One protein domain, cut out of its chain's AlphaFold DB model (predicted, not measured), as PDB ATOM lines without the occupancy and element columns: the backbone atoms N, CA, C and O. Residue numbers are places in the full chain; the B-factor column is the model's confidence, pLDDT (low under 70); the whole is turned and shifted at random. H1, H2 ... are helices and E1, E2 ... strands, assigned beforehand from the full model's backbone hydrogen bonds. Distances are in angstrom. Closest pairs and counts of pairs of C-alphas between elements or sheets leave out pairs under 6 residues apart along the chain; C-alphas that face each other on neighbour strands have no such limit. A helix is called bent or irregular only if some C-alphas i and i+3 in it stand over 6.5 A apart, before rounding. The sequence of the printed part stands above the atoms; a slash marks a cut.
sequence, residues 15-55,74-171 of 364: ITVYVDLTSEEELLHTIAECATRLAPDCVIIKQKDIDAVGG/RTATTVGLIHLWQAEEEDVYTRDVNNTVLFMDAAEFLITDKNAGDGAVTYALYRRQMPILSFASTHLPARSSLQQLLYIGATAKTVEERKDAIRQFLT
ATOM      1  N   ILE A  15     -40.433 -35.284   0.364       87.12
ATOM      2  CA  ILE A  15     -40.362 -35.466  -1.091       87.12
ATOM      3  C   ILE A  15     -39.819 -34.207  -1.750       87.12
ATOM      4  O   ILE A  15     -40.284 -33.113  -1.450       87.12
ATOM      5  N   THR A  16     -38.919 -34.385  -2.713       89.81
ATOM      6  CA  THR A  16     -38.548 -33.339  -3.668       89.81
ATOM      7  C   THR A  16     -39.044 -33.717  -5.065       89.81
ATOM      8  O   THR A  16     -38.734 -34.802  -5.560       89.81
ATOM      9  N   VAL A  17     -39.809 -32.841  -5.714       93.12
ATOM     10  CA  VAL A  17     -40.231 -33.007  -7.113       93.12
ATOM     11  C   VAL A  17     -39.591 -31.911  -7.957       93.12
ATOM     12  O   VAL A  17     -39.874 -30.732  -7.753       93.12
ATOM     13  N   TYR A  18     -38.749 -32.302  -8.908       94.12
ATOM     14  CA  TYR A  18     -38.212 -31.418  -9.938       94.12
ATOM     15  C   TYR A  18     -39.197 -31.387 -11.109       94.12
ATOM     16  O   TYR A  18     -39.565 -32.442 -11.639       94.12
ATOM     17  N   VAL A  19     -39.642 -30.193 -11.493       93.56
ATOM     18  CA  VAL A  19     -40.622 -29.986 -12.565       93.56
ATOM     19  C   VAL A  19     -39.968 -29.203 -13.695       93.56
ATOM     20  O   VAL A  19     -39.465 -28.105 -13.491       93.56
ATOM     21  N   ASP A  20     -39.961 -29.799 -14.883       92.06
ATOM     22  CA  ASP A  20     -39.367 -29.254 -16.107       92.06
ATOM     23  C   ASP A  20     -40.359 -29.445 -17.265       92.06
ATOM     24  O   ASP A  20     -40.221 -30.344 -18.102       92.06
ATOM     25  N   LEU A  21     -41.437 -28.658 -17.230       89.56
ATOM     26  CA  LEU A  21     -42.604 -28.792 -18.100       89.56
ATOM     27  C   LEU A  21     -42.930 -27.468 -18.786       89.56
ATOM     28  O   LEU A  21     -43.073 -26.435 -18.145       89.56
ATOM     29  N   THR A  22     -43.208 -27.534 -20.083       84.38
ATOM     30  CA  THR A  22     -43.671 -26.390 -20.884       84.38
ATOM     31  C   THR A  22     -45.029 -25.847 -20.429       84.38
ATOM     32  O   THR A  22     -45.279 -24.653 -20.538       84.38
ATOM     33  N   SER A  23     -45.891 -26.709 -19.882       82.88
ATOM     34  CA  SER A  23     -47.203 -26.356 -19.315       82.88
ATOM     35  C   SER A  23     -47.206 -26.519 -17.791       82.88
ATOM     36  O   SER A  23     -48.134 -27.099 -17.225       82.88
ATOM     37  N   GLU A  24     -46.130 -26.085 -17.125       87.12
ATOM     38  CA  GLU A  24     -45.945 -26.253 -15.681       87.12
ATOM     39  C   GLU A  24     -47.159 -25.746 -14.879       87.12
ATOM     40  O   GLU A  24     -47.707 -26.492 -14.067       87.12
ATOM     41  N   GLU A  25     -47.623 -24.518 -15.129       88.94
ATOM     42  CA  GLU A  25     -48.650 -23.856 -14.308       88.94
ATOM     43  C   GLU A  25     -49.966 -24.641 -14.207       88.94
ATOM     44  O   GLU A  25     -50.555 -24.736 -13.128       88.94
ATOM     45  N   GLU A  26     -50.392 -25.274 -15.300       89.94
ATOM     46  CA  GLU A  26     -51.633 -26.054 -15.369       89.94
ATOM     47  C   GLU A  26     -51.560 -27.370 -14.576       89.94
ATOM     48  O   GLU A  26     -52.588 -27.932 -14.179       89.94
ATOM     49  N   LEU A  27     -50.345 -27.875 -14.345       92.94
ATOM     50  CA  LEU A  27     -50.082 -29.182 -13.740       92.94
ATOM     51  C   LEU A  27     -49.557 -29.075 -12.305       92.94
ATOM     52  O   LEU A  27     -49.700 -30.029 -11.535       92.94
ATOM     53  N   LEU A  28     -49.019 -27.916 -11.908       93.06
ATOM     54  CA  LEU A  28     -48.457 -27.679 -10.575       93.06
ATOM     55  C   LEU A  28     -49.425 -28.007  -9.442       93.06
ATOM     56  O   LEU A  28     -49.009 -28.622  -8.461       93.06
ATOM     57  N   HIS A  29     -50.701 -27.625  -9.563       93.50
ATOM     58  CA  HIS A  29     -51.693 -27.920  -8.527       93.50
ATOM     59  C   HIS A  29     -51.814 -29.431  -8.299       93.50
ATOM     60  O   HIS A  29     -51.760 -29.897  -7.164       93.50
ATOM     61  N   THR A  30     -51.924 -30.213  -9.375       94.50
ATOM     62  CA  THR A  30     -52.024 -31.676  -9.290       94.50
ATOM     63  C   THR A  30     -50.742 -32.302  -8.746       94.50
ATOM     64  O   THR A  30     -50.821 -33.217  -7.926       94.50
ATOM     65  N   ILE A  31     -49.569 -31.798  -9.145       94.44
ATOM     66  CA  ILE A  31     -48.273 -32.257  -8.618       94.44
ATOM     67  C   ILE A  31     -48.195 -32.003  -7.106       94.44
ATOM     68  O   ILE A  31     -47.866 -32.919  -6.356       94.44
ATOM     69  N   ALA A  32     -48.549 -30.798  -6.654       93.00
ATOM     70  CA  ALA A  32     -48.541 -30.423  -5.241       93.00
ATOM     71  C   ALA A  32     -49.526 -31.236  -4.406       93.00
ATOM     72  O   ALA A  32     -49.156 -31.774  -3.364       93.00
ATOM     73  N   GLU A  33     -50.758 -31.391  -4.881       92.50
ATOM     74  CA  GLU A  33     -51.773 -32.204  -4.213       92.50
ATOM     75  C   GLU A  33     -51.312 -33.664  -4.064       92.50
ATOM     76  O   GLU A  33     -51.403 -34.254  -2.987       92.50
ATOM     77  N   CYS A  34     -50.764 -34.259  -5.125       90.62
ATOM     78  CA  CYS A  34     -50.296 -35.642  -5.086       90.62
ATOM     79  C   CYS A  34     -49.049 -35.811  -4.207       90.62
ATOM     80  O   CYS A  34     -48.969 -36.766  -3.437       90.62
ATOM     81  N   ALA A  35     -48.087 -34.891  -4.278       89.44
ATOM     82  CA  ALA A  35     -46.849 -34.992  -3.516       89.44
ATOM     83  C   ALA A  35     -47.060 -34.742  -2.010       89.44
ATOM     84  O   ALA A  35     -46.497 -35.470  -1.192       89.44
ATOM     85  N   THR A  36     -47.942 -33.810  -1.629       89.31
ATOM     86  CA  THR A  36     -48.297 -33.557  -0.214       89.31
ATOM     87  C   THR A  36     -49.046 -34.722   0.435       89.31
ATOM     88  O   THR A  36     -48.873 -34.991   1.624       89.31
ATOM     89  N   ARG A  37     -49.823 -35.487  -0.343       86.31
ATOM     90  CA  ARG A  37     -50.427 -36.747   0.127       86.31
ATOM     91  C   ARG A  37     -49.393 -37.824   0.449       86.31
ATOM     92  O   ARG A  37     -49.659 -38.704   1.266       86.31
ATOM     93  N   LEU A  38     -48.242 -37.799  -0.218       82.00
ATOM     94  CA  LEU A  38     -47.177 -38.774  -0.000       82.00
ATOM     95  C   LEU A  38     -46.255 -38.386   1.159       82.00
ATOM     96  O   LEU A  38     -45.781 -39.275   1.876       82.00
ATOM     97  N   ALA A  39     -46.002 -37.089   1.336       84.69
ATOM     98  CA  ALA A  39     -45.163 -36.547   2.395       84.69
ATOM     99  C   ALA A  39     -45.639 -35.154   2.830       84.69
ATOM    100  O   ALA A  39     -45.865 -34.307   1.966       84.69
ATOM    101  N   PRO A  40     -45.713 -34.873   4.143       80.62
ATOM    102  CA  PRO A  40     -46.039 -33.540   4.637       80.62
ATOM    103  C   PRO A  40     -44.944 -32.513   4.306       80.62
ATOM    104  O   PRO A  40     -45.265 -31.363   4.026       80.62
ATOM    105  N   ASP A  41     -43.668 -32.920   4.301       84.38
ATOM    106  CA  ASP A  41     -42.546 -32.077   3.869       84.38
ATOM    107  C   ASP A  41     -42.307 -32.275   2.365       84.38
ATOM    108  O   ASP A  41     -41.487 -33.085   1.928       84.38
ATOM    109  N   CYS A  42     -43.109 -31.596   1.548       88.19
ATOM    110  CA  CYS A  42     -42.975 -31.628   0.098       88.19
ATOM    111  C   CYS A  42     -42.334 -30.339  -0.423       88.19
ATOM    112  O   CYS A  42     -42.824 -29.237  -0.174       88.19
ATOM    113  N   VAL A  43     -41.272 -30.497  -1.209       91.12
ATOM    114  CA  VAL A  43     -40.589 -29.425  -1.929       91.12
ATOM    115  C   VAL A  43     -40.803 -29.624  -3.425       91.12
ATOM    116  O   VAL A  43     -40.506 -30.689  -3.967       91.12
ATOM    117  N   ILE A  44     -41.296 -28.590  -4.102       91.69
ATOM    118  CA  ILE A  44     -41.429 -28.568  -5.561       91.69
ATOM    119  C   ILE A  44     -40.456 -27.535  -6.098       91.69
ATOM    120  O   ILE A  44     -40.551 -26.360  -5.750       91.69
ATOM    121  N   ILE A  45     -39.538 -27.993  -6.940       90.81
ATOM    122  CA  ILE A  45     -38.547 -27.157  -7.608       90.81
ATOM    123  C   ILE A  45     -39.047 -26.923  -9.027       90.81
ATOM    124  O   ILE A  45     -39.203 -27.872  -9.800       90.81
ATOM    125  N   LYS A  46     -39.345 -25.661  -9.325       91.25
ATOM    126  CA  LYS A  46     -39.982 -25.225 -10.568       91.25
ATOM    127  C   LYS A  46     -38.954 -24.938 -11.650       91.25
ATOM    128  O   LYS A  46     -37.793 -24.663 -11.339       91.25
ATOM    129  N   GLN A  47     -39.391 -24.878 -12.905       85.62
ATOM    130  CA  GLN A  47     -38.523 -24.554 -14.033       85.62
ATOM    131  C   GLN A  47     -37.804 -23.214 -13.838       85.62
ATOM    132  O   GLN A  47     -36.586 -23.140 -13.959       85.62
ATOM    133  N   LYS A  48     -38.512 -22.184 -13.364       83.81
ATOM    134  CA  LYS A  48     -37.900 -20.881 -13.049       83.81
ATOM    135  C   LYS A  48     -36.763 -20.954 -12.014       83.81
ATOM    136  O   LYS A  48     -35.810 -20.184 -12.098       83.81
ATOM    137  N   ASP A  49     -36.863 -21.860 -11.039       84.31
ATOM    138  CA  ASP A  49     -35.860 -22.016  -9.982       84.31
ATOM    139  C   ASP A  49     -34.630 -22.752 -10.537       84.31
ATOM    140  O   ASP A  49     -33.496 -22.428 -10.194       84.31
ATOM    141  N   ILE A  50     -34.858 -23.694 -11.456       82.56
ATOM    142  CA  ILE A  50     -33.823 -24.407 -12.211       82.56
ATOM    143  C   ILE A  50     -33.047 -23.435 -13.108       82.56
ATOM    144  O   ILE A  50     -31.812 -23.431 -13.121       82.56
ATOM    145  N   ASP A  51     -33.758 -22.586 -13.844       79.62
ATOM    146  CA  ASP A  51     -33.148 -21.654 -14.792       79.62
ATOM    147  C   ASP A  51     -32.334 -20.565 -14.073       79.62
ATOM    148  O   ASP A  51     -31.251 -20.186 -14.533       79.62
ATOM    149  N   ALA A  52     -32.783 -20.123 -12.891       78.62
ATOM    150  CA  ALA A  52     -32.053 -19.171 -12.050       78.62
ATOM    151  C   ALA A  52     -30.662 -19.681 -11.622       78.62
ATOM    152  O   ALA A  52     -29.749 -18.882 -11.397       78.62
ATOM    153  N   VAL A  53     -30.481 -21.000 -11.525       71.81
ATOM    154  CA  VAL A  53     -29.195 -21.638 -11.201       71.81
ATOM    155  C   VAL A  53     -28.309 -21.742 -12.444       71.81
ATOM    156  O   VAL A  53     -27.115 -21.447 -12.374       71.81
ATOM    157  N   GLY A  54     -28.890 -22.088 -13.598       56.00
ATOM    158  CA  GLY A  54     -28.175 -22.157 -14.878       56.00
ATOM    159  C   GLY A  54     -27.609 -20.805 -15.334       56.00
ATOM    160  O   GLY A  54     -26.498 -20.750 -15.861       56.00
ATOM    161  N   GLY A  55     -28.322 -19.707 -15.061       54.88
ATOM    162  CA  GLY A  55     -27.901 -18.347 -15.423       54.88
ATOM    163  C   GLY A  55     -26.685 -17.809 -14.656       54.88
ATOM    164  O   GLY A  55     -26.041 -16.873 -15.119       54.88
ATOM    165  N   ARG A  74     -34.119 -25.401 -24.028       64.81
ATOM    166  CA  ARG A  74     -34.041 -26.759 -23.439       64.81
ATOM    167  C   ARG A  74     -32.645 -27.099 -22.903       64.81
ATOM    168  O   ARG A  74     -32.528 -27.740 -21.862       64.81
ATOM    169  N   THR A  75     -31.601 -26.633 -23.590       64.62
ATOM    170  CA  THR A  75     -30.200 -26.785 -23.182       64.62
ATOM    171  C   THR A  75     -29.883 -26.025 -21.894       64.62
ATOM    172  O   THR A  75     -29.229 -26.587 -21.021       64.62
ATOM    173  N   ALA A  76     -30.377 -24.792 -21.734       66.06
ATOM    174  CA  ALA A  76     -30.176 -23.991 -20.525       66.06
ATOM    175  C   ALA A  76     -30.818 -24.650 -19.295       66.06
ATOM    176  O   ALA A  76     -30.153 -24.814 -18.274       66.06
ATOM    177  N   THR A  77     -32.057 -25.136 -19.418       71.50
ATOM    178  CA  THR A  77     -32.735 -25.839 -18.318       71.50
ATOM    179  C   THR A  77     -32.052 -27.176 -17.992       71.50
ATOM    180  O   THR A  77     -31.974 -27.574 -16.833       71.50
ATOM    181  N   THR A  78     -31.493 -27.878 -18.989       69.06
ATOM    182  CA  THR A  78     -30.690 -29.093 -18.749       69.06
ATOM    183  C   THR A  78     -29.405 -28.796 -17.977       69.06
ATOM    184  O   THR A  78     -29.090 -29.519 -17.032       69.06
ATOM    185  N   VAL A  79     -28.688 -27.723 -18.319       69.75
ATOM    186  CA  VAL A  79     -27.491 -27.289 -17.578       69.75
ATOM    187  C   VAL A  79     -27.855 -26.839 -16.159       69.75
ATOM    188  O   VAL A  79     -27.185 -27.238 -15.210       69.75
ATOM    189  N   GLY A  80     -28.949 -26.087 -15.997       68.31
ATOM    190  CA  GLY A  80     -29.453 -25.656 -14.690       68.31
ATOM    191  C   GLY A  80     -29.758 -26.827 -13.754       68.31
ATOM    192  O   GLY A  80     -29.306 -26.824 -12.610       68.31
ATOM    193  N   LEU A  81     -30.434 -27.870 -14.254       75.38
ATOM    194  CA  LEU A  81     -30.703 -29.095 -13.489       75.38
ATOM    195  C   LEU A  81     -29.414 -29.792 -13.045       75.38
ATOM    196  O   LEU A  81     -29.292 -30.181 -11.886       75.38
ATOM    197  N   ILE A  82     -28.444 -29.936 -13.952       69.44
ATOM    198  CA  ILE A  82     -27.174 -30.602 -13.643       69.44
ATOM    199  C   ILE A  82     -26.406 -29.826 -12.570       69.44
ATOM    200  O   ILE A  82     -25.945 -30.434 -11.608       69.44
ATOM    201  N   HIS A  83     -26.312 -28.499 -12.687       71.88
ATOM    202  CA  HIS A  83     -25.639 -27.669 -11.685       71.88
ATOM    203  C   HIS A  83     -26.340 -27.713 -10.329       71.88
ATOM    204  O   HIS A  83     -25.674 -27.838  -9.304       71.88
ATOM    205  N   LEU A  84     -27.676 -27.658 -10.316       75.75
ATOM    206  CA  LEU A  84     -28.458 -27.793  -9.091       75.75
ATOM    207  C   LEU A  84     -28.154 -29.127  -8.398       75.75
ATOM    208  O   LEU A  84     -27.841 -29.151  -7.211       75.75
ATOM    209  N   TRP A  85     -28.179 -30.235  -9.141       74.94
ATOM    210  CA  TRP A  85     -27.903 -31.551  -8.570       74.94
ATOM    211  C   TRP A  85     -26.451 -31.740  -8.144       74.94
ATOM    212  O   TRP A  85     -26.225 -32.430  -7.156       74.94
ATOM    213  N   GLN A  86     -25.486 -31.141  -8.844       65.94
ATOM    214  CA  GLN A  86     -24.076 -31.161  -8.446       65.94
ATOM    215  C   GLN A  86     -23.839 -30.365  -7.158       65.94
ATOM    216  O   GLN A  86     -23.131 -30.845  -6.278       65.94
ATOM    217  N   ALA A  87     -24.477 -29.201  -7.010       65.56
ATOM    218  CA  ALA A  87     -24.418 -28.413  -5.779       65.56
ATOM    219  C   ALA A  87     -25.053 -29.158  -4.592       65.56
ATOM    220  O   ALA A  87     -24.548 -29.103  -3.474       65.56
ATOM    221  N   GLU A  88     -26.136 -29.900  -4.833       65.12
ATOM    222  CA  GLU A  88     -26.710 -30.798  -3.828       65.12
ATOM    223  C   GLU A  88     -25.811 -32.016  -3.544       65.12
ATOM    224  O   GLU A  88     -25.812 -32.518  -2.426       65.12
ATOM    225  N   GLU A  89     -25.054 -32.519  -4.525       58.22
ATOM    226  CA  GLU A  89     -24.226 -33.728  -4.393       58.22
ATOM    227  C   GLU A  89     -23.089 -33.558  -3.373       58.22
ATOM    228  O   GLU A  89     -22.782 -34.493  -2.626       58.22
ATOM    229  N   GLU A  90     -22.509 -32.358  -3.283       49.91
ATOM    230  CA  GLU A  90     -21.518 -32.019  -2.252       49.91
ATOM    231  C   GLU A  90     -22.114 -32.102  -0.835       49.91
ATOM    232  O   GLU A  90     -21.435 -32.544   0.093       49.91
ATOM    233  N   ASP A  91     -23.405 -31.788  -0.685       47.91
ATOM    234  CA  ASP A  91     -24.153 -31.919   0.569       47.91
ATOM    235  C   ASP A  91     -24.677 -33.353   0.802       47.91
ATOM    236  O   ASP A  91     -24.898 -33.784   1.932       47.91
ATOM    237  N   VAL A  92     -24.830 -34.161  -0.252       44.66
ATOM    238  CA  VAL A  92     -25.268 -35.563  -0.152       44.66
ATOM    239  C   VAL A  92     -24.224 -36.430   0.554       44.66
ATOM    240  O   VAL A  92     -24.607 -37.306   1.323       44.66
ATOM    241  N   TYR A  93     -22.919 -36.191   0.385       41.19
ATOM    242  CA  TYR A  93     -21.900 -36.943   1.137       41.19
ATOM    243  C   TYR A  93     -21.979 -36.662   2.646       41.19
ATOM    244  O   TYR A  93     -21.874 -37.584   3.455       41.19
ATOM    245  N   THR A  94     -22.237 -35.415   3.044       41.19
ATOM    246  CA  THR A  94     -22.483 -35.031   4.443       41.19
ATOM    247  C   THR A  94     -23.834 -35.529   4.953       41.19
ATOM    248  O   THR A  94     -23.922 -35.991   6.093       41.19
ATOM    249  N   ARG A  95     -24.870 -35.516   4.108       42.41
ATOM    250  CA  ARG A  95     -26.228 -35.975   4.422       42.41
ATOM    251  C   ARG A  95     -26.327 -37.492   4.527       42.41
ATOM    252  O   ARG A  95     -26.999 -37.966   5.430       42.41
ATOM    253  N   ASP A  96     -25.671 -38.262   3.667       40.59
ATOM    254  CA  ASP A  96     -25.866 -39.714   3.544       40.59
ATOM    255  C   ASP A  96     -24.844 -40.541   4.341       40.59
ATOM    256  O   ASP A  96     -25.137 -41.686   4.696       40.59
ATOM    257  N   VAL A  97     -23.665 -39.988   4.656       40.19
ATOM    258  CA  VAL A  97     -22.665 -40.658   5.513       40.19
ATOM    259  C   VAL A  97     -22.984 -40.463   7.002       40.19
ATOM    260  O   VAL A  97     -22.718 -41.362   7.799       40.19
ATOM    261  N   ASN A  98     -23.620 -39.343   7.376       31.86
ATOM    262  CA  ASN A  98     -23.964 -39.024   8.769       31.86
ATOM    263  C   ASN A  98     -25.461 -39.135   9.111       31.86
ATOM    264  O   ASN A  98     -25.818 -38.945  10.277       31.86
ATOM    265  N   ASN A  99     -26.357 -39.454   8.162       31.98
ATOM    266  CA  ASN A  99     -27.779 -39.561   8.495       31.98
ATOM    267  C   ASN A  99     -28.091 -40.778   9.364       31.98
ATOM    268  O   ASN A  99     -28.009 -41.932   8.945       31.98
ATOM    269  N   THR A 100     -28.593 -40.492  10.559       33.88
ATOM    270  CA  THR A 100     -29.422 -41.400  11.353       33.88
ATOM    271  C   THR A 100     -30.864 -41.483  10.841       33.88
ATOM    272  O   THR A 100     -31.648 -42.268  11.370       33.88
ATOM    273  N   VAL A 101     -31.243 -40.677   9.839       36.25
ATOM    274  CA  VAL A 101     -32.548 -40.774   9.175       36.25
ATOM    275  C   VAL A 101     -32.536 -41.994   8.263       36.25
ATOM    276  O   VAL A 101     -31.678 -42.138   7.395       36.25
ATOM    277  N   LEU A 102     -33.494 -42.889   8.484       44.66
ATOM    278  CA  LEU A 102     -33.677 -44.089   7.684       44.66
ATOM    279  C   LEU A 102     -33.773 -43.676   6.211       44.66
ATOM    280  O   LEU A 102     -34.664 -42.926   5.829       44.66
ATOM    281  N   PHE A 103     -32.865 -44.192   5.386       47.81
ATOM    282  CA  PHE A 103     -32.730 -43.965   3.939       47.81
ATOM    283  C   PHE A 103     -34.049 -44.068   3.119       47.81
ATOM    284  O   PHE A 103     -34.123 -43.636   1.971       47.81
ATOM    285  N   MET A 104     -35.117 -44.609   3.710       55.84
ATOM    286  CA  MET A 104     -36.467 -44.667   3.144       55.84
ATOM    287  C   MET A 104     -37.326 -43.416   3.311       55.84
ATOM    288  O   MET A 104     -38.397 -43.338   2.716       55.84
ATOM    289  N   ASP A 105     -36.914 -42.469   4.139       62.47
ATOM    290  CA  ASP A 105     -37.795 -41.389   4.566       62.47
ATOM    291  C   ASP A 105     -37.831 -40.215   3.578       62.47
ATOM    292  O   ASP A 105     -38.679 -39.339   3.721       62.47
ATOM    293  N   ALA A 106     -36.953 -40.194   2.571       71.88
ATOM    294  CA  ALA A 106     -36.932 -39.169   1.535       71.88
ATOM    295  C   ALA A 106     -37.017 -39.774   0.127       71.88
ATOM    296  O   ALA A 106     -36.400 -40.809  -0.150       71.88
ATOM    297  N   ALA A 107     -37.745 -39.116  -0.777       78.75
ATOM    298  CA  ALA A 107     -37.829 -39.489  -2.187       78.75
ATOM    299  C   ALA A 107     -37.674 -38.274  -3.109       78.75
ATOM    300  O   ALA A 107     -38.019 -37.151  -2.750       78.75
ATOM    301  N   GLU A 108     -37.136 -38.520  -4.298       87.25
ATOM    302  CA  GLU A 108     -36.901 -37.506  -5.323       87.25
ATOM    303  C   GLU A 108     -37.545 -37.980  -6.621       87.25
ATOM    304  O   GLU A 108     -37.509 -39.180  -6.905       87.25
ATOM    305  N   PHE A 109     -38.140 -37.062  -7.379       91.75
ATOM    306  CA  PHE A 109     -38.832 -37.354  -8.635       91.75
ATOM    307  C   PHE A 109     -38.558 -36.270  -9.673       91.75
ATOM    308  O   PHE A 109     -38.481 -35.095  -9.319       91.75
ATOM    309  N   LEU A 110     -38.491 -36.649 -10.950       93.69
ATOM    310  CA  LEU A 110     -38.446 -35.706 -12.069       93.69
ATOM    311  C   LEU A 110     -39.686 -35.872 -12.945       93.69
ATOM    312  O   LEU A 110     -39.992 -36.977 -13.388       93.69
ATOM    313  N   ILE A 111     -40.376 -34.769 -13.221       95.00
ATOM    314  CA  ILE A 111     -41.484 -34.712 -14.176       95.00
ATOM    315  C   ILE A 111     -41.076 -33.751 -15.289       95.00
ATOM    316  O   ILE A 111     -40.784 -32.590 -15.010       95.00
ATOM    317  N   THR A 112     -41.000 -34.234 -16.532       92.75
ATOM    318  CA  THR A 112     -40.351 -33.481 -17.614       92.75
ATOM    319  C   THR A 112     -40.973 -33.661 -19.003       92.75
ATOM    320  O   THR A 112     -41.524 -34.710 -19.333       92.75
ATOM    321  N   ASP A 113     -40.813 -32.653 -19.861       89.81
ATOM    322  CA  ASP A 113     -41.071 -32.725 -21.307       89.81
ATOM    323  C   ASP A 113     -39.821 -33.144 -22.111       89.81
ATOM    324  O   ASP A 113     -39.763 -32.981 -23.336       89.81
ATOM    325  N   LYS A 114     -38.789 -33.688 -21.454       86.62
ATOM    326  CA  LYS A 114     -37.553 -34.192 -22.084       86.62
ATOM    327  C   LYS A 114     -37.555 -35.709 -22.227       86.62
ATOM    328  O   LYS A 114     -38.155 -36.427 -21.430       86.62
ATOM    329  N   ASN A 115     -36.894 -36.207 -23.270       82.12
ATOM    330  CA  ASN A 115     -36.814 -37.641 -23.553       82.12
ATOM    331  C   ASN A 115     -35.602 -38.290 -22.863       82.12
ATOM    332  O   ASN A 115     -34.718 -37.606 -22.352       82.12
ATOM    333  N   ALA A 116     -35.535 -39.620 -22.901       73.44
ATOM    334  CA  ALA A 116     -34.440 -40.398 -22.314       73.44
ATOM    335  C   ALA A 116     -33.036 -40.092 -22.876       73.44
ATOM    336  O   ALA A 116     -32.052 -40.464 -22.248       73.44
ATOM    337  N   GLY A 117     -32.933 -39.460 -24.049       67.62
ATOM    338  CA  GLY A 117     -31.662 -39.041 -24.643       67.62
ATOM    339  C   GLY A 117     -31.183 -37.663 -24.184       67.62
ATOM    340  O   GLY A 117     -30.078 -37.267 -24.542       67.62
ATOM    341  N   ASP A 118     -31.986 -36.924 -23.413       76.06
ATOM    342  CA  ASP A 118     -31.570 -35.641 -22.855       76.06
ATOM    343  C   ASP A 118     -30.536 -35.838 -21.736       76.06
ATOM    344  O   ASP A 118     -30.626 -36.781 -20.941       76.06
ATOM    345  N   GLY A 119     -29.559 -34.933 -21.654       66.12
ATOM    346  CA  GLY A 119     -28.502 -34.980 -20.646       66.12
ATOM    347  C   GLY A 119     -29.033 -34.932 -19.212       66.12
ATOM    348  O   GLY A 119     -28.543 -35.679 -18.369       66.12
ATOM    349  N   ALA A 120     -30.077 -34.140 -18.938       72.88
ATOM    350  CA  ALA A 120     -30.671 -34.052 -17.602       72.88
ATOM    351  C   ALA A 120     -31.396 -35.348 -17.224       72.88
ATOM    352  O   ALA A 120     -31.266 -35.829 -16.102       72.88
ATOM    353  N   VAL A 121     -32.114 -35.952 -18.172       75.56
ATOM    354  CA  VAL A 121     -32.813 -37.227 -17.956       75.56
ATOM    355  C   VAL A 121     -31.808 -38.364 -17.775       75.56
ATOM    356  O   VAL A 121     -31.952 -39.180 -16.868       75.56
ATOM    357  N   THR A 122     -30.748 -38.380 -18.581       66.75
ATOM    358  CA  THR A 122     -29.644 -39.339 -18.452       66.75
ATOM    359  C   THR A 122     -28.977 -39.209 -17.083       66.75
ATOM    360  O   THR A 122     -28.792 -40.203 -16.384       66.75
ATOM    361  N   TYR A 123     -28.672 -37.987 -16.649       68.25
ATOM    362  CA  TYR A 123     -28.089 -37.740 -15.335       68.25
ATOM    363  C   TYR A 123     -29.049 -38.163 -14.206       68.25
ATOM    364  O   TYR A 123     -28.661 -38.901 -13.303       68.25
ATOM    365  N   ALA A 124     -30.330 -37.801 -14.282       77.50
ATOM    366  CA  ALA A 124     -31.340 -38.219 -13.311       77.50
ATOM    367  C   ALA A 124     -31.455 -39.752 -13.186       77.50
ATOM    368  O   ALA A 124     -31.518 -40.277 -12.073       77.50
ATOM    369  N   LEU A 125     -31.430 -40.476 -14.310       69.25
ATOM    370  CA  LEU A 125     -31.483 -41.940 -14.333       69.25
ATOM    371  C   LEU A 125     -30.207 -42.563 -13.769       69.25
ATOM    372  O   LEU A 125     -30.255 -43.323 -12.806       69.25
ATOM    373  N   TYR A 126     -29.059 -42.262 -14.365       66.19
ATOM    374  CA  TYR A 126     -27.839 -43.022 -14.106       66.19
ATOM    375  C   TYR A 126     -27.042 -42.487 -12.919       66.19
ATOM    376  O   TYR A 126     -26.371 -43.271 -12.251       66.19
ATOM    377  N   ARG A 127     -27.141 -41.183 -12.626       68.44
ATOM    378  CA  ARG A 127     -26.427 -40.554 -11.511       68.44
ATOM    379  C   ARG A 127     -27.271 -40.468 -10.246       68.44
ATOM    380  O   ARG A 127     -26.817 -40.895  -9.189       68.44
ATOM    381  N   ARG A 128     -28.496 -39.943 -10.348       71.12
ATOM    382  CA  ARG A 128     -29.399 -39.767  -9.191       71.12
ATOM    383  C   ARG A 128     -30.279 -40.988  -8.913       71.12
ATOM    384  O   ARG A 128     -30.816 -41.101  -7.814       71.12
ATOM    385  N   GLN A 129     -30.428 -41.901  -9.879       72.69
ATOM    386  CA  GLN A 129     -31.339 -43.050  -9.790       72.69
ATOM    387  C   GLN A 129     -32.752 -42.651  -9.354       72.69
ATOM    388  O   GLN A 129     -33.385 -43.272  -8.493       72.69
ATOM    389  N   MET A 130     -33.217 -41.561  -9.949       82.75
ATOM    390  CA  MET A 130     -34.484 -40.921  -9.655       82.75
ATOM    391  C   MET A 130     -35.567 -41.450 -10.605       82.75
ATOM    392  O   MET A 130     -35.309 -41.543 -11.805       82.75
ATOM    393  N   PRO A 131     -36.777 -41.785 -10.120       89.31
ATOM    394  CA  PRO A 131     -37.914 -42.049 -10.991       89.31
ATOM    395  C   PRO A 131     -38.289 -40.812 -11.813       89.31
ATOM    396  O   PRO A 131     -38.350 -39.697 -11.290       89.31
ATOM    397  N   ILE A 132     -38.594 -41.033 -13.088       91.12
ATOM    398  CA  ILE A 132     -38.876 -39.989 -14.070       91.12
ATOM    399  C   ILE A 132     -40.218 -40.260 -14.740       91.12
ATOM    400  O   ILE A 132     -40.456 -41.362 -15.237       91.12
ATOM    401  N   LEU A 133     -41.064 -39.236 -14.795       93.31
ATOM    402  CA  LEU A 133     -42.226 -39.170 -15.670       93.31
ATOM    403  C   LEU A 133     -41.903 -38.226 -16.830       93.31
ATOM    404  O   LEU A 133     -41.617 -37.052 -16.607       93.31
ATOM    405  N   SER A 134     -41.948 -38.734 -18.059       92.00
ATOM    406  CA  SER A 134     -41.695 -37.948 -19.266       92.00
ATOM    407  C   SER A 134     -42.916 -37.894 -20.176       92.00
ATOM    408  O   SER A 134     -43.497 -38.933 -20.494       92.00
ATOM    409  N   PHE A 135     -43.251 -36.700 -20.669       91.06
ATOM    410  CA  PHE A 135     -44.282 -36.485 -21.695       91.06
ATOM    411  C   PHE A 135     -43.703 -36.280 -23.109       91.06
ATOM    412  O   PHE A 135     -44.437 -36.017 -24.059       91.06
ATOM    413  N   ALA A 136     -42.383 -36.416 -23.275       82.31
ATOM    414  CA  ALA A 136     -41.674 -36.063 -24.507       82.31
ATOM    415  C   ALA A 136     -41.818 -37.078 -25.653       82.31
ATOM    416  O   ALA A 136     -41.546 -36.744 -26.807       82.31
ATOM    417  N   SER A 137     -42.119 -38.346 -25.351       65.81
ATOM    418  CA  SER A 137     -42.134 -39.409 -26.360       65.81
ATOM    419  C   SER A 137     -42.900 -40.652 -25.902       65.81
ATOM    420  O   SER A 137     -42.741 -41.120 -24.773       65.81
ATOM    421  N   THR A 138     -43.689 -41.215 -26.818       55.97
ATOM    422  CA  THR A 138     -44.287 -42.552 -26.726       55.97
ATOM    423  C   THR A 138     -43.179 -43.604 -26.711       55.97
ATOM    424  O   THR A 138     -42.424 -43.669 -27.678       55.97
ATOM    425  N   HIS A 139     -43.093 -44.403 -25.640       51.34
ATOM    426  CA  HIS A 139     -42.315 -45.648 -25.536       51.34
ATOM    427  C   HIS A 139     -41.129 -45.751 -26.512       51.34
ATOM    428  O   HIS A 139     -41.177 -46.477 -27.505       51.34
ATOM    429  N   LEU A 140     -40.027 -45.061 -26.213       51.16
ATOM    430  CA  LEU A 140     -38.754 -45.543 -26.740       51.16
ATOM    431  C   LEU A 140     -38.551 -46.951 -26.164       51.16
ATOM    432  O   LEU A 140     -38.755 -47.111 -24.953       51.16
ATOM    433  N   PRO A 141     -38.182 -47.963 -26.976       54.56
ATOM    434  CA  PRO A 141     -37.798 -49.256 -26.435       54.56
ATOM    435  C   PRO A 141     -36.710 -48.978 -25.413       54.56
ATOM    436  O   PRO A 141     -35.709 -48.318 -25.721       54.56
ATOM    437  N   ALA A 142     -36.992 -49.353 -24.169       57.56
ATOM    438  CA  ALA A 142     -36.131 -49.004 -23.068       57.56
ATOM    439  C   ALA A 142     -34.745 -49.570 -23.368       57.56
ATOM    440  O   ALA A 142     -34.591 -50.760 -23.630       57.56
ATOM    441  N   ARG A 143     -33.758 -48.676 -23.398       56.12
ATOM    442  CA  ARG A 143     -32.387 -49.016 -23.752       56.12
ATOM    443  C   ARG A 143     -31.621 -49.520 -22.546       56.12
ATOM    444  O   ARG A 143     -30.438 -49.738 -22.674       56.12
ATOM    445  N   SER A 144     -32.232 -49.624 -21.374       54.38
ATOM    446  CA  SER A 144     -31.614 -50.312 -20.252       54.38
ATOM    447  C   SER A 144     -32.650 -50.785 -19.247       54.38
ATOM    448  O   SER A 144     -33.735 -50.208 -19.164       54.38
ATOM    449  N   SER A 145     -32.302 -51.768 -18.419       57.97
ATOM    450  CA  SER A 145     -33.131 -52.198 -17.286       57.97
ATOM    451  C   SER A 145     -33.396 -51.042 -16.316       57.97
ATOM    452  O   SER A 145     -34.496 -50.901 -15.796       57.97
ATOM    453  N   LEU A 146     -32.433 -50.136 -16.121       59.25
ATOM    454  CA  LEU A 146     -32.636 -48.952 -15.283       59.25
ATOM    455  C   LEU A 146     -33.666 -47.995 -15.900       59.25
ATOM    456  O   LEU A 146     -34.537 -47.490 -15.193       59.25
ATOM    457  N   GLN A 147     -33.621 -47.799 -17.220       65.56
ATOM    458  CA  GLN A 147     -34.646 -47.047 -17.938       65.56
ATOM    459  C   GLN A 147     -36.008 -47.756 -17.860       65.56
ATOM    460  O   GLN A 147     -37.000 -47.095 -17.580       65.56
ATOM    461  N   GLN A 148     -36.076 -49.082 -18.024       67.50
ATOM    462  CA  GLN A 148     -37.321 -49.855 -17.860       67.50
ATOM    463  C   GLN A 148     -37.946 -49.648 -16.470       67.50
ATOM    464  O   GLN A 148     -39.166 -49.588 -16.341       67.50
ATOM    465  N   LEU A 149     -37.113 -49.536 -15.434       68.12
ATOM    466  CA  LEU A 149     -37.551 -49.461 -14.042       68.12
ATOM    467  C   LEU A 149     -37.919 -48.042 -13.592       68.12
ATOM    468  O   LEU A 149     -38.883 -47.858 -12.846       68.12
ATOM    469  N   LEU A 150     -37.132 -47.040 -13.989       78.06
ATOM    470  CA  LEU A 150     -37.243 -45.680 -13.457       78.06
ATOM    471  C   LEU A 150     -37.848 -44.679 -14.441       78.06
ATOM    472  O   LEU A 150     -38.346 -43.654 -13.989       78.06
ATOM    473  N   TYR A 151     -37.847 -44.952 -15.746       83.44
ATOM    474  CA  TYR A 151     -38.367 -44.028 -16.751       83.44
ATOM    475  C   TYR A 151     -39.761 -44.447 -17.222       83.44
ATOM    476  O   TYR A 151     -39.933 -45.479 -17.867       83.44
ATOM    477  N   ILE A 152     -40.757 -43.606 -16.953       88.25
ATOM    478  CA  ILE A 152     -42.124 -43.770 -17.447       88.25
ATOM    479  C   ILE A 152     -42.383 -42.715 -18.518       88.25
ATOM    480  O   ILE A 152     -42.429 -41.522 -18.228       88.25
ATOM    481  N   GLY A 153     -42.570 -43.163 -19.760       86.62
ATOM    482  CA  GLY A 153     -43.068 -42.316 -20.843       86.62
ATOM    483  C   GLY A 153     -44.595 -42.327 -20.863       86.62
ATOM    484  O   GLY A 153     -45.186 -43.382 -21.079       86.62
ATOM    485  N   ALA A 154     -45.231 -41.176 -20.656       86.94
ATOM    486  CA  ALA A 154     -46.683 -41.034 -20.697       86.94
ATOM    487  C   ALA A 154     -47.143 -40.434 -22.030       86.94
ATOM    488  O   ALA A 154     -46.699 -39.367 -22.453       86.94
ATOM    489  N   THR A 155     -48.083 -41.113 -22.686       79.12
ATOM    490  CA  THR A 155     -48.684 -40.672 -23.949       79.12
ATOM    491  C   THR A 155     -49.916 -39.814 -23.668       79.12
ATOM    492  O   THR A 155     -51.038 -40.232 -23.937       79.12
ATOM    493  N   ALA A 156     -49.709 -38.641 -23.069       83.38
ATOM    494  CA  ALA A 156     -50.787 -37.742 -22.668       83.38
ATOM    495  C   ALA A 156     -50.853 -36.515 -23.593       83.38
ATOM    496  O   ALA A 156     -49.928 -35.698 -23.639       83.38
ATOM    497  N   LYS A 157     -51.950 -36.410 -24.348       84.12
ATOM    498  CA  LYS A 157     -52.225 -35.341 -25.318       84.12
ATOM    499  C   LYS A 157     -53.059 -34.218 -24.712       84.12
ATOM    500  O   LYS A 157     -52.926 -33.078 -25.148       84.12
ATOM    501  N   THR A 158     -53.905 -34.525 -23.732       90.56
ATOM    502  CA  THR A 158     -54.723 -33.531 -23.027       90.56
ATOM    503  C   THR A 158     -54.164 -33.216 -21.642       90.56
ATOM    504  O   THR A 158     -53.420 -34.002 -21.054       90.56
ATOM    505  N   VAL A 159     -54.543 -32.059 -21.096       90.56
ATOM    506  CA  VAL A 159     -54.167 -31.655 -19.733       90.56
ATOM    507  C   VAL A 159     -54.683 -32.659 -18.701       90.56
ATOM    508  O   VAL A 159     -53.950 -33.026 -17.786       90.56
ATOM    509  N   GLU A 160     -55.906 -33.167 -18.866       92.62
ATOM    510  CA  GLU A 160     -56.473 -34.160 -17.946       92.62
ATOM    511  C   GLU A 160     -55.748 -35.508 -18.025       92.62
ATOM    512  O   GLU A 160     -55.417 -36.074 -16.987       92.62
ATOM    513  N   GLU A 161     -55.368 -35.968 -19.221       92.31
ATOM    514  CA  GLU A 161     -54.522 -37.163 -19.368       92.31
ATOM    515  C   GLU A 161     -53.152 -36.980 -18.691       92.31
ATOM    516  O   GLU A 161     -52.617 -37.916 -18.091       92.31
ATOM    517  N   ARG A 162     -52.572 -35.771 -18.752       93.31
ATOM    518  CA  ARG A 162     -51.307 -35.457 -18.067       93.31
ATOM    519  C   ARG A 162     -51.485 -35.465 -16.552       93.31
ATOM    520  O   ARG A 162     -50.652 -36.040 -15.851       93.31
ATOM    521  N   LYS A 163     -52.578 -34.887 -16.043       94.56
ATOM    522  CA  LYS A 163     -52.939 -34.944 -14.618       94.56
ATOM    523  C   LYS A 163     -53.129 -36.384 -14.153       94.56
ATOM    524  O   LYS A 163     -52.613 -36.743 -13.098       94.56
ATOM    525  N   ASP A 164     -53.798 -37.221 -14.938       93.12
ATOM    526  CA  ASP A 164     -53.975 -38.641 -14.628       93.12
ATOM    527  C   ASP A 164     -52.648 -39.398 -14.598       93.12
ATOM    528  O   ASP A 164     -52.395 -40.151 -13.656       93.12
ATOM    529  N   ALA A 165     -51.756 -39.148 -15.558       93.12
ATOM    530  CA  ALA A 165     -50.416 -39.727 -15.551       93.12
ATOM    531  C   ALA A 165     -49.609 -39.305 -14.308       93.12
ATOM    532  O   ALA A 165     -48.950 -40.141 -13.692       93.12
ATOM    533  N   ILE A 166     -49.701 -38.035 -13.892       94.56
ATOM    534  CA  ILE A 166     -49.066 -37.530 -12.662       94.56
ATOM    535  C   ILE A 166     -49.648 -38.221 -11.429       94.56
ATOM    536  O   ILE A 166     -48.887 -38.698 -10.584       94.56
ATOM    537  N   ARG A 167     -50.981 -38.326 -11.335       93.31
ATOM    538  CA  ARG A 167     -51.662 -39.030 -10.239       93.31
ATOM    539  C   ARG A 167     -51.172 -40.467 -10.147       93.31
ATOM    540  O   ARG A 167     -50.798 -40.902  -9.064       93.31
ATOM    541  N   GLN A 168     -51.128 -41.193 -11.263       89.62
ATOM    542  CA  GLN A 168     -50.647 -42.576 -11.300       89.62
ATOM    543  C   GLN A 168     -49.170 -42.678 -10.908       89.62
ATOM    544  O   GLN A 168     -48.805 -43.524 -10.095       89.62
ATOM    545  N   PHE A 169     -48.323 -41.795 -11.437       91.19
ATOM    546  CA  PHE A 169     -46.888 -41.783 -11.163       91.19
ATOM    547  C   PHE A 169     -46.558 -41.517  -9.687       91.19
ATOM    548  O   PHE A 169     -45.645 -42.141  -9.140       91.19
ATOM    549  N   LEU A 170     -47.320 -40.626  -9.047       90.00
ATOM    550  CA  LEU A 170     -47.220 -40.284  -7.626       90.00
ATOM    551  C   LEU A 170     -48.180 -41.110  -6.750       90.00
ATOM    552  O   LEU A 170     -48.400 -40.782  -5.586       90.00
ATOM    553  N   THR A 171     -48.741 -42.204  -7.267       83.44
ATOM    554  CA  THR A 171     -49.517 -43.154  -6.465       83.44
ATOM    555  C   THR A 171     -48.650 -44.344  -6.087       83.44
ATOM    556  O   THR A 171     -47.971 -44.943  -6.917       83.44
TER     557      THR A 171
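AT A GLANCE: This is residues 15 to 55 and 74 to 171 of the 364 residues of an uncharacterized protein of Leptomonas seymouri (UniProt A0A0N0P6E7). A twisted wall of five parallel strands stands in the middle of this domain, with H1 over one face and H6 side by side with H1, while H4 covers the opposite face. The near part of H3 packs on H4, H2 meets H3 crosswise, H5 sits at the other end of H4, and residues 90 to 104, of which 90 to 98 belong to H3, stick out as an arm that adds to the length. The printed part has 139 residues, with six named helices and five named strands along the chain as E1 H1 E2 H2 H3 E3 H4 E4 H5 E5 H6, in the mixed class. The sheet's order is E2 E1 E3 E4 E5, all parallel. The whole is compact, with a radius of gyration of the C-alphas of 14.7 A and spans of 44 by 34 by 31 A.

HOW THE PARTS SIT: Begin at E1, residues 15 to 20, an inner strand. Its parallel neighbour is the edge strand E2, residues 41 to 45, at 17 degrees; look at N 17 and O 43, 2.9 A apart. Between them comes H1, residues 24 to 38, an irregular helix, with C-alphas 26 and 29 at 7.1 A. H1 is on the sheet at a height of 7.8 A, over E2 and only just over E1, on which 3 of its C-alphas fall; it runs along the strands, at 18 degrees to E2 on the local plane. E1, H1 and E2 form a strand-helix-strand unit, two parallel neighbour strands with a helix between, and its crossover is right-handed. H2, residues 47 to 55, only grazes the sheet with residues 47 to 51. H3, residues 74 to 98, grazes it with residues 74 to 81 and touches H2 with residues 76 to 84 alone, about perpendicular at 90 degrees; the closest C-alphas are those of Gly 54 and Gly 80, 3.7 A apart. On the other side of E1 from E2 is E3, residues 106 to 112, parallel at 13 degrees, with N 18 and O 109 at 2.8 A. Next to E3 is E4, residues 132 to 134, parallel at 16 degrees, with N 133 and O 110 at 2.9 A. H4, residues 119 to 126, makes a second right-handed unit with E3 and E4. It lies over E4 at a height of 9.7 A, on the opposite face from H1, only just slantwise at 31 degrees to E4 on the local plane. H4 touches residues 78 to 82 of H3 alone, at a shallow tilt of 31 degrees, the same way; the closest C-alphas are those of Thr 78 and Ala 120, 5.1 A apart. H5, residues 145 to 150, only grazes the sheet and touches H4, about perpendicular at 76 degrees, with the C-alphas of Leu 125 and Leu 150 closest at 6.9 A. The edge strand E5, residues 151 to 153, is parallel to E4 at 20 degrees, with N 134 and O 152 at 2.8 A; E4, H5 and E5 are a third unit. H6, residues 159 to 169, grazes the sheet with residues 165 to 169 and touches H1 at a shallow tilt of 27 degrees, the same way, with the C-alphas of Cys 34 and Arg 167 closest at 6.3 A. Every O i to N i+4 pair is within hydrogen-bond range in H4, H5 and H6, against 9 of 11 in H1, 4 of 5 in H2 and 18 of 21 in H3.

IN THESE COORDINATES: Find C-alpha 15 at (-40.362, -35.466, -1.091), where E1 begins its 16.3 A. H1 spans 20.1 A, E2 13.1 A and H2 12.4 A. H3 starts at C-alpha 74, (-34.041, -26.759, -23.439), and covers 35.9 A, with a kink of 43 degrees near residue 91. E3 spans 20.3 A, H4 10.4 A, and the short E4, H5 and E5 follow. H6 runs 15.1 A and ends at C-alpha 169, (-46.888, -41.783, -11.163).

THE WHOLE: The C-alphas of Asn 98 and Thr 158 are the two farthest apart, at 44.6 A. Residues 56 to 73 are cut out, and C-alphas 55 and 74 are 13.1 A apart across the cut. Of the links that are printed whole, none is long. Mean pLDDT of the printed part is 75.8; among the stretches under 70 are residues 86 to 105 and 137 to 149.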